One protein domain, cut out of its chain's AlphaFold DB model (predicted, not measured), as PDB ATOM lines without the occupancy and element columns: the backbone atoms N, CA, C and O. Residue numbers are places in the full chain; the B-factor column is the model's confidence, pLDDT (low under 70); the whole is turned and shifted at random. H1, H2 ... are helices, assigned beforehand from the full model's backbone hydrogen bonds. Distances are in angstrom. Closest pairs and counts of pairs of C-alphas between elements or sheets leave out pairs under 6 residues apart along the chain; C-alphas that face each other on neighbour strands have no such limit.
ATOM      1  N   GLU A 124     196.108 223.884 164.650       96.50
ATOM      2  CA  GLU A 124     195.123 223.170 165.477       96.50
ATOM      3  C   GLU A 124     193.851 222.850 164.679       96.50
ATOM      4  O   GLU A 124     193.376 221.717 164.713       96.50
ATOM      5  N   LYS A 125     193.360 223.804 163.878       96.94
ATOM      6  CA  LYS A 125     192.213 223.592 162.989       96.94
ATOM      7  C   LYS A 125     192.499 222.594 161.861       96.94
ATOM      8  O   LYS A 125     191.625 221.806 161.516       96.94
ATOM      9  N   GLU A 126     193.700 222.605 161.285       96.94
ATOM     10  CA  GLU A 126     194.111 221.605 160.287       96.94
ATOM     11  C   GLU A 126     194.103 220.194 160.891       96.94
ATOM     12  O   GLU A 126     193.591 219.262 160.275       96.94
ATOM     13  N   PHE A 127     194.592 220.034 162.128       97.56
ATOM     14  CA  PHE A 127     194.513 218.758 162.843       97.56
ATOM     15  C   PHE A 127     193.074 218.336 163.166       97.56
ATOM     16  O   PHE A 127     192.775 217.146 163.089       97.56
ATOM     17  N   GLU A 128     192.188 219.274 163.508       97.12
ATOM     18  CA  GLU A 128     190.764 219.001 163.746       97.12
ATOM     19  C   GLU A 128     190.070 218.487 162.473       97.12
ATOM     20  O   GLU A 128     189.447 217.426 162.504       97.12
ATOM     21  N   MET A 129     190.252 219.174 161.339       97.00
ATOM     22  CA  MET A 129     189.694 218.756 160.045       97.00
ATOM     23  C   MET A 129     190.275 217.409 159.589       97.00
ATOM     24  O   MET A 129     189.522 216.505 159.239       97.00
ATOM     25  N   ALA A 130     191.596 217.223 159.679       97.12
ATOM     26  CA  ALA A 130     192.244 215.961 159.315       97.12
ATOM     27  C   ALA A 130     191.825 214.785 160.220       97.12
ATOM     28  O   ALA A 130     191.779 213.641 159.767       97.12
ATOM     29  N   LEU A 131     191.514 215.043 161.497       96.50
ATOM     30  CA  LEU A 131     190.957 214.033 162.397       96.50
ATOM     31  C   LEU A 131     189.507 213.695 162.027       96.50
ATOM     32  O   LEU A 131     189.158 212.518 162.029       96.50
ATOM     33  N   GLN A 132     188.687 214.693 161.686       96.06
ATOM     34  CA  GLN A 132     187.309 214.484 161.242       96.06
ATOM     35  C   GLN A 132     187.254 213.658 159.948       96.06
ATOM     36  O   GLN A 132     186.548 212.651 159.908       96.06
ATOM     37  N   ASP A 133     188.041 214.028 158.934       96.38
ATOM     38  CA  ASP A 133     188.152 213.288 157.671       96.38
ATOM     39  C   ASP A 133     188.583 211.836 157.917       96.38
ATOM     40  O   ASP A 133     187.986 210.901 157.382       96.38
ATOM     41  N   ARG A 134     189.578 211.633 158.793       95.81
ATOM     42  CA  ARG A 134     190.053 210.299 159.168       95.81
ATOM     43  C   ARG A 134     188.983 209.467 159.874       95.81
ATOM     44  O   ARG A 134     188.857 208.287 159.569       95.81
ATOM     45  N   VAL A 135     188.246 210.039 160.829       94.62
ATOM     46  CA  VAL A 135     187.165 209.321 161.528       94.62
ATOM     47  C   VAL A 135     186.066 208.941 160.535       94.62
ATOM     48  O   VAL A 135     185.628 207.795 160.530       94.62
ATOM     49  N   MET A 136     185.687 209.855 159.637       91.69
ATOM     50  CA  MET A 136     184.699 209.589 158.589       91.69
ATOM     51  C   MET A 136     185.151 208.474 157.630       91.69
ATOM     52  O   MET A 136     184.354 207.599 157.290       91.69
ATOM     53  N   GLU A 137     186.419 208.471 157.206       93.31
ATOM     54  CA  GLU A 137     186.990 207.402 156.375       93.31
ATOM     55  C   GLU A 137     187.024 206.066 157.128       93.31
ATOM     56  O   GLU A 137     186.518 205.068 156.614       93.31
ATOM     57  N   GLU A 138     187.542 206.040 158.362       93.75
ATOM     58  CA  GLU A 138     187.622 204.822 159.173       93.75
ATOM     59  C   GLU A 138     186.235 204.216 159.438       93.75
ATOM     60  O   GLU A 138     186.080 202.999 159.290       93.75
ATOM     61  N   THR A 139     185.219 205.020 159.776       92.12
ATOM     62  CA  THR A 139     183.864 204.500 160.018       92.12
ATOM     63  C   THR A 139     183.188 204.034 158.735       92.12
ATOM     64  O   THR A 139     182.622 202.937 158.708       92.12
ATOM     65  N   LYS A 140     183.320 204.785 157.634       92.19
ATOM     66  CA  LYS A 140     182.845 204.353 156.315       92.19
ATOM     67  C   LYS A 140     183.466 203.016 155.906       92.19
ATOM     68  O   LYS A 140     182.752 202.142 155.418       92.19
ATOM     69  N   ASP A 141     184.758 202.816 156.155       94.38
ATOM     70  CA  ASP A 141     185.432 201.543 155.902       94.38
ATOM     71  C   ASP A 141     184.937 200.418 156.822       94.38
ATOM     72  O   ASP A 141     184.792 199.283 156.361       94.38
ATOM     73  N   LYS A 142     184.607 200.692 158.095       93.81
ATOM     74  CA  LYS A 142     183.949 199.692 158.961       93.81
ATOM     75  C   LYS A 142     182.572 199.307 158.435       93.81
ATOM     76  O   LYS A 142     182.282 198.113 158.368       93.81
ATOM     77  N   ARG A 143     181.761 200.280 158.021       91.62
ATOM     78  CA  ARG A 143     180.431 200.049 157.445       91.62
ATOM     79  C   ARG A 143     180.517 199.209 156.167       91.62
ATOM     80  O   ARG A 143     179.889 198.159 156.087       91.62
ATOM     81  N   ASN A 144     181.381 199.600 155.227       94.00
ATOM     82  CA  ASN A 144     181.626 198.854 153.987       94.00
ATOM     83  C   ASN A 144     182.158 197.429 154.260       94.00
ATOM     84  O   ASN A 144     181.846 196.494 153.526       94.00
ATOM     85  N   ALA A 145     182.966 197.235 155.312       96.44
ATOM     86  CA  ALA A 145     183.454 195.912 155.704       96.44
ATOM     87  C   ALA A 145     182.341 195.012 156.272       96.44
ATOM     88  O   ALA A 145     182.353 193.807 156.013       96.44
ATOM     89  N   VAL A 146     181.377 195.577 157.012       94.69
ATOM     90  CA  VAL A 146     180.171 194.858 157.463       94.69
ATOM     91  C   VAL A 146     179.286 194.505 156.266       94.69
ATOM     92  O   VAL A 146     178.932 193.338 156.114       94.69
ATOM     93  N   GLU A 147     179.013 195.460 155.376       93.38
ATOM     94  CA  GLU A 147     178.241 195.261 154.139       93.38
ATOM     95  C   GLU A 147     178.823 194.124 153.279       93.38
ATOM     96  O   GLU A 147     178.144 193.149 152.945       93.38
ATOM     97  N   ALA A 148     180.129 194.184 152.997       96.12
ATOM     98  CA  ALA A 148     180.830 193.154 152.237       96.12
ATOM     99  C   ALA A 148     180.801 191.782 152.933       96.12
ATOM    100  O   ALA A 148     180.669 190.758 152.260       96.12
ATOM    101  N   TYR A 149     180.903 191.743 154.268       96.69
ATOM    102  CA  TYR A 149     180.801 190.505 155.040       96.69
ATOM    103  C   TYR A 149     179.392 189.900 154.985       96.69
ATOM    104  O   TYR A 149     179.273 188.682 154.845       96.69
ATOM    105  N   VAL A 150     178.334 190.717 155.050       95.25
ATOM    106  CA  VAL A 150     176.944 190.248 154.935       95.25
ATOM    107  C   VAL A 150     176.718 189.575 153.581       95.25
ATOM    108  O   VAL A 150     176.285 188.419 153.539       95.25
ATOM    109  N   TYR A 151     177.096 190.234 152.480       93.44
ATOM    110  CA  TYR A 151     176.949 189.670 151.134       93.44
ATOM    111  C   TYR A 151     177.783 188.397 150.915       93.44
ATOM    112  O   TYR A 151     177.268 187.396 150.407       93.44
ATOM    113  N   ASP A 152     179.054 188.397 151.326       95.88
ATOM    114  CA  ASP A 152     179.943 187.237 151.191       95.88
ATOM    115  C   ASP A 152     179.487 186.053 152.060       95.88
ATOM    116  O   ASP A 152     179.490 184.910 151.596       95.88
ATOM    117  N   MET A 153     179.036 186.298 153.296       94.94
ATOM    118  CA  MET A 153     178.578 185.234 154.191       94.94
ATOM    119  C   MET A 153     177.257 184.616 153.725       94.94
ATOM    120  O   MET A 153     177.138 183.391 153.724       94.94
ATOM    121  N   ARG A 154     176.298 185.427 153.258       93.56
ATOM    122  CA  ARG A 154     175.027 184.937 152.697       93.56
ATOM    123  C   ARG A 154     175.285 184.004 151.510       93.56
ATOM    124  O   ARG A 154     174.871 182.850 151.534       93.56
ATOM    125  N   ASN A 155     176.103 184.449 150.553       94.62
ATOM    126  CA  ASN A 155     176.517 183.636 149.409       94.62
ATOM    127  C   ASN A 155     177.276 182.355 149.826       94.62
ATOM    128  O   ASN A 155     177.061 181.288 149.258       94.62
ATOM    129  N   LYS A 156     178.137 182.414 150.853       94.69
ATOM    130  CA  LYS A 156     178.841 181.226 151.369       94.69
ATOM    131  C   LYS A 156     177.913 180.195 152.019       94.69
ATOM    132  O   LYS A 156     178.213 179.008 151.911       94.69
ATOM    133  N   LEU A 157     176.821 180.605 152.666       93.31
ATOM    134  CA  LEU A 157     175.829 179.696 153.266       93.31
ATOM    135  C   LEU A 157     174.958 178.972 152.224       93.31
ATOM    136  O   LEU A 157     174.422 177.898 152.512       93.31
ATOM    137  N   ASP A 158     174.831 179.540 151.025       88.81
ATOM    138  CA  ASP A 158     174.122 178.942 149.885       88.81
ATOM    139  C   ASP A 158     175.029 178.134 148.937       88.81
ATOM    140  O   ASP A 158     174.522 177.347 148.146       88.81
ATOM    141  N   ASP A 159     176.355 178.288 149.040       92.81
ATOM    142  CA  ASP A 159     177.361 177.576 148.233       92.81
ATOM    143  C   ASP A 159     178.247 176.677 149.123       92.81
ATOM    144  O   ASP A 159     177.957 175.505 149.368       92.81
ATOM    145  N   LYS A 160     179.331 177.230 149.679       93.38
ATOM    146  CA  LYS A 160     180.445 176.464 150.278       93.38
ATOM    147  C   LYS A 160     180.143 175.834 151.634       93.38
ATOM    148  O   LYS A 160     180.807 174.871 152.009       93.38
ATOM    149  N   TYR A 161     179.220 176.410 152.398       91.75
ATOM    150  CA  TYR A 161     178.905 175.986 153.765       91.75
ATOM    151  C   TYR A 161     177.582 175.219 153.878       91.75
ATOM    152  O   TYR A 161     177.285 174.719 154.959       91.75
ATOM    153  N   GLN A 162     176.831 175.052 152.781       90.62
ATOM    154  CA  GLN A 162     175.542 174.349 152.783       90.62
ATOM    155  C   GLN A 162     175.640 172.924 153.367       90.62
ATOM    156  O   GLN A 162     174.758 172.507 154.110       90.62
ATOM    157  N   GLU A 163     176.709 172.182 153.065       93.38
ATOM    158  CA  GLU A 163     176.906 170.804 153.556       93.38
ATOM    159  C   GLU A 163     177.402 170.722 155.014       93.38
ATOM    160  O   GLU A 163     177.440 169.638 155.596       93.38
ATOM    161  N   PHE A 164     177.794 171.853 155.615       93.50
ATOM    162  CA  PHE A 164     178.463 171.915 156.923       93.50
ATOM    163  C   PHE A 164     177.611 172.548 158.034       93.50
ATOM    164  O   PHE A 164     178.034 172.552 159.189       93.50
ATOM    165  N   VAL A 165     176.438 173.090 157.700       92.06
ATOM    166  CA  VAL A 165     175.541 173.814 158.614       92.06
ATOM    167  C   VAL A 165     174.163 173.156 158.576       92.06
ATOM    168  O   VAL A 165     173.689 172.783 157.505       92.06
ATOM    169  N   THR A 166     173.500 172.993 159.724       93.69
ATOM    170  CA  THR A 166     172.128 172.457 159.725       93.69
ATOM    171  C   THR A 166     171.131 173.508 159.232       93.69
ATOM    172  O   THR A 166     171.330 174.703 159.429       93.69
ATOM    173  N   GLU A 167     170.025 173.078 158.620       90.31
ATOM    174  CA  GLU A 167     168.999 173.982 158.067       90.31
ATOM    175  C   GLU A 167     168.485 174.986 159.122       90.31
ATOM    176  O   GLU A 167     168.446 176.187 158.875       90.31
ATOM    177  N   SER A 168     168.265 174.527 160.361       93.19
ATOM    178  CA  SER A 168     167.874 175.395 161.482       93.19
ATOM    179  C   SER A 168     168.945 176.411 161.903       93.19
ATOM    180  O   SER A 168     168.592 177.484 162.386       93.19
ATOM    181  N   GLU A 169     170.236 176.089 161.795       92.62
ATOM    182  CA  GLU A 169     171.320 177.035 162.110       92.62
ATOM    183  C   GLU A 169     171.526 178.034 160.970       92.62
ATOM    184  O   GLU A 169     171.786 179.212 161.223       92.62
ATOM    185  N   LYS A 170     171.359 177.574 159.724       93.38
ATOM    186  CA  LYS A 170     171.397 178.399 158.518       93.38
ATOM    187  C   LYS A 170     170.298 179.459 158.552       93.38
ATOM    188  O   LYS A 170     170.620 180.633 158.399       93.38
ATOM    189  N   ASP A 171     169.054 179.082 158.836       93.94
ATOM    190  CA  ASP A 171     167.929 180.023 158.931       93.94
ATOM    191  C   ASP A 171     168.157 181.083 160.020       93.94
ATOM    192  O   ASP A 171     167.972 182.277 159.784       93.94
ATOM    193  N   VAL A 172     168.636 180.671 161.202       95.44
ATOM    194  CA  VAL A 172     168.961 181.591 162.309       95.44
ATOM    195  C   VAL A 172     170.108 182.542 161.951       95.44
ATOM    196  O   VAL A 172     170.110 183.692 162.394       95.44
ATOM    197  N   LEU A 173     171.097 182.090 161.176       94.25
ATOM    198  CA  LEU A 173     172.205 182.937 160.742       94.25
ATOM    199  C   LEU A 173     171.791 183.885 159.608       94.25
ATOM    200  O   LEU A 173     172.182 185.047 159.642       94.25
ATOM    201  N   ILE A 174     170.965 183.436 158.659       94.44
ATOM    202  CA  ILE A 174     170.407 184.288 157.596       94.44
ATOM    203  C   ILE A 174     169.508 185.375 158.189       94.44
ATOM    204  O   ILE A 174     169.635 186.525 157.783       94.44
ATOM    205  N   ALA A 175     168.668 185.050 159.178       96.19
ATOM    206  CA  ALA A 175     167.859 186.044 159.886       96.19
ATOM    207  C   ALA A 175     168.738 187.140 160.516       96.19
ATOM    208  O   ALA A 175     168.537 188.314 160.238       96.19
ATOM    209  N   LYS A 176     169.799 186.761 161.242       96.12
ATOM    210  CA  LYS A 176     170.754 187.727 161.820       96.12
ATOM    211  C   LYS A 176     171.503 188.557 160.778       96.12
ATOM    212  O   LYS A 176     171.855 189.695 161.058       96.12
ATOM    213  N   LEU A 177     171.812 187.983 159.614       95.81
ATOM    214  CA  LEU A 177     172.429 188.729 158.516       95.81
ATOM    215  C   LEU A 177     171.447 189.742 157.915       95.81
ATOM    216  O   LEU A 177     171.886 190.828 157.556       95.81
ATOM    217  N   GLN A 178     170.148 189.420 157.864       95.00
ATOM    218  CA  GLN A 178     169.106 190.370 157.476       95.00
ATOM    219  C   GLN A 178     168.943 191.476 158.525       95.00
ATOM    220  O   GLN A 178     168.993 192.636 158.154       95.00
ATOM    221  N   ASP A 179     168.869 191.143 159.819       95.38
ATOM    222  CA  ASP A 179     168.776 192.141 160.899       95.38
ATOM    223  C   ASP A 179     169.946 193.158 160.848       95.38
ATOM    224  O   ASP A 179     169.775 194.337 161.148       95.38
ATOM    225  N   VAL A 180     171.148 192.705 160.461       94.50
ATOM    226  CA  VAL A 180     172.340 193.559 160.285       94.50
ATOM    227  C   VAL A 180     172.303 194.360 158.978       94.50
ATOM    228  O   VAL A 180     172.785 195.489 158.966       94.50
ATOM    229  N   GLU A 181     171.753 193.805 157.894       92.62
ATOM    230  CA  GLU A 181     171.525 194.516 156.623       92.62
ATOM    231  C   GLU A 181     170.490 195.635 156.803       92.62
ATOM    232  O   GLU A 181     170.738 196.770 156.410       92.62
ATOM    233  N   ASP A 182     169.379 195.340 157.478       92.81
ATOM    234  CA  ASP A 182     168.310 196.292 157.773       92.81
ATOM    235  C   ASP A 182     168.831 197.413 158.697       92.81
ATOM    236  O   ASP A 182     168.646 198.594 158.404       92.81
ATOM    237  N   TRP A 183     169.600 197.075 159.745       92.12
ATOM    238  CA  TRP A 183     170.276 198.072 160.593       92.12
ATOM    239  C   TRP A 183     171.221 198.988 159.800       92.12
ATOM    240  O   TRP A 183     171.277 200.184 160.076       92.12
ATOM    241  N   LEU A 184     171.941 198.455 158.805       89.75
ATOM    242  CA  LEU A 184     172.892 199.221 157.991       89.75
ATOM    243  C   LEU A 184     172.220 200.343 157.179       89.75
ATOM    244  O   LEU A 184     172.873 201.344 156.888       89.75
ATOM    245  N   TYR A 185     170.948 200.159 156.811       86.81
ATOM    246  CA  TYR A 185     170.180 201.077 155.964       86.81
ATOM    247  C   TYR A 185     169.100 201.881 156.715       86.81
ATOM    248  O   TYR A 185     168.567 202.830 156.141       86.81
ATOM    249  N   GLU A 186     168.768 201.532 157.965       84.81
ATOM    250  CA  GLU A 186     167.850 202.302 158.823       84.81
ATOM    251  C   GLU A 186     168.608 203.178 159.840       84.81
ATOM    252  O   GLU A 186     168.752 204.381 159.630       84.81
ATOM    253  N   ASP A 187     169.118 202.590 160.927       70.50
ATOM    254  CA  ASP A 187     169.801 203.318 162.014       70.50
ATOM    255  C   ASP A 187     171.295 203.589 161.717       70.50
ATOM    256  O   ASP A 187     171.925 204.415 162.377       70.50
TER     257      ASP A 187
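Overview. This is residues 124 to 187 of the 192 residues of an uncharacterized protein of Kalanchoe fedtschenkoi (UniProt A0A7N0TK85). One long helix, H1, has a shorter helix, H2, folded back along its later part, in a helical hairpin with one long arm. Residues 124 to 142 of H1 stick out beyond the end of H2 and make much of the length, while the loop of residues 159 to 166 joins the two helices at the other end. The printed part has 64 residues with two named helices, H1 then H2 along the chain, and no named strand; its class is all helix. The whole is extended, with a radius of gyration of the C-alphas of 17.1 A, and spans 56 by 23 by 12 A.

Along the chain. H1 runs from Glu 124 to Asp 158, 35 residues and 51.4 A from first to last C-alpha. Its C-alpha 124 is at (195.123, 223.170, 165.477) and its C-alpha 158 at (174.122, 178.942, 149.885). H2 holds residues 167 to 185, 27.2 A from first to last C-alpha, and ends with C-alpha 185 at (170.180, 201.077, 155.964).

Arrangement. H1 and H2 form a helical hairpin and run opposite ways at a shallow tilt of 29 degrees. H1 touches H2 with residues 143 to 157 alone. The closest C-alphas of the two helices are those of Val 150 and Leu 177, 6.0 A apart. Residues 124 to 142, which belong to H1, stand free. In H1 and H2 every O i to N i+4 pair is within hydrogen-bond range.

Size, cuts and confidence. The outline is a rod, and the two C-alphas farthest apart, those of Glu 124 and Glu 163, are 56.7 A from each other. Without the stretch that stands free, the body has 45 residues and spans 33 by 17 by 9 A. The link from H1 to H2, 8 residues, is short. The printed part has no cut. The mean pLDDT of the printed part is 93.6, and no printed residue is under 70.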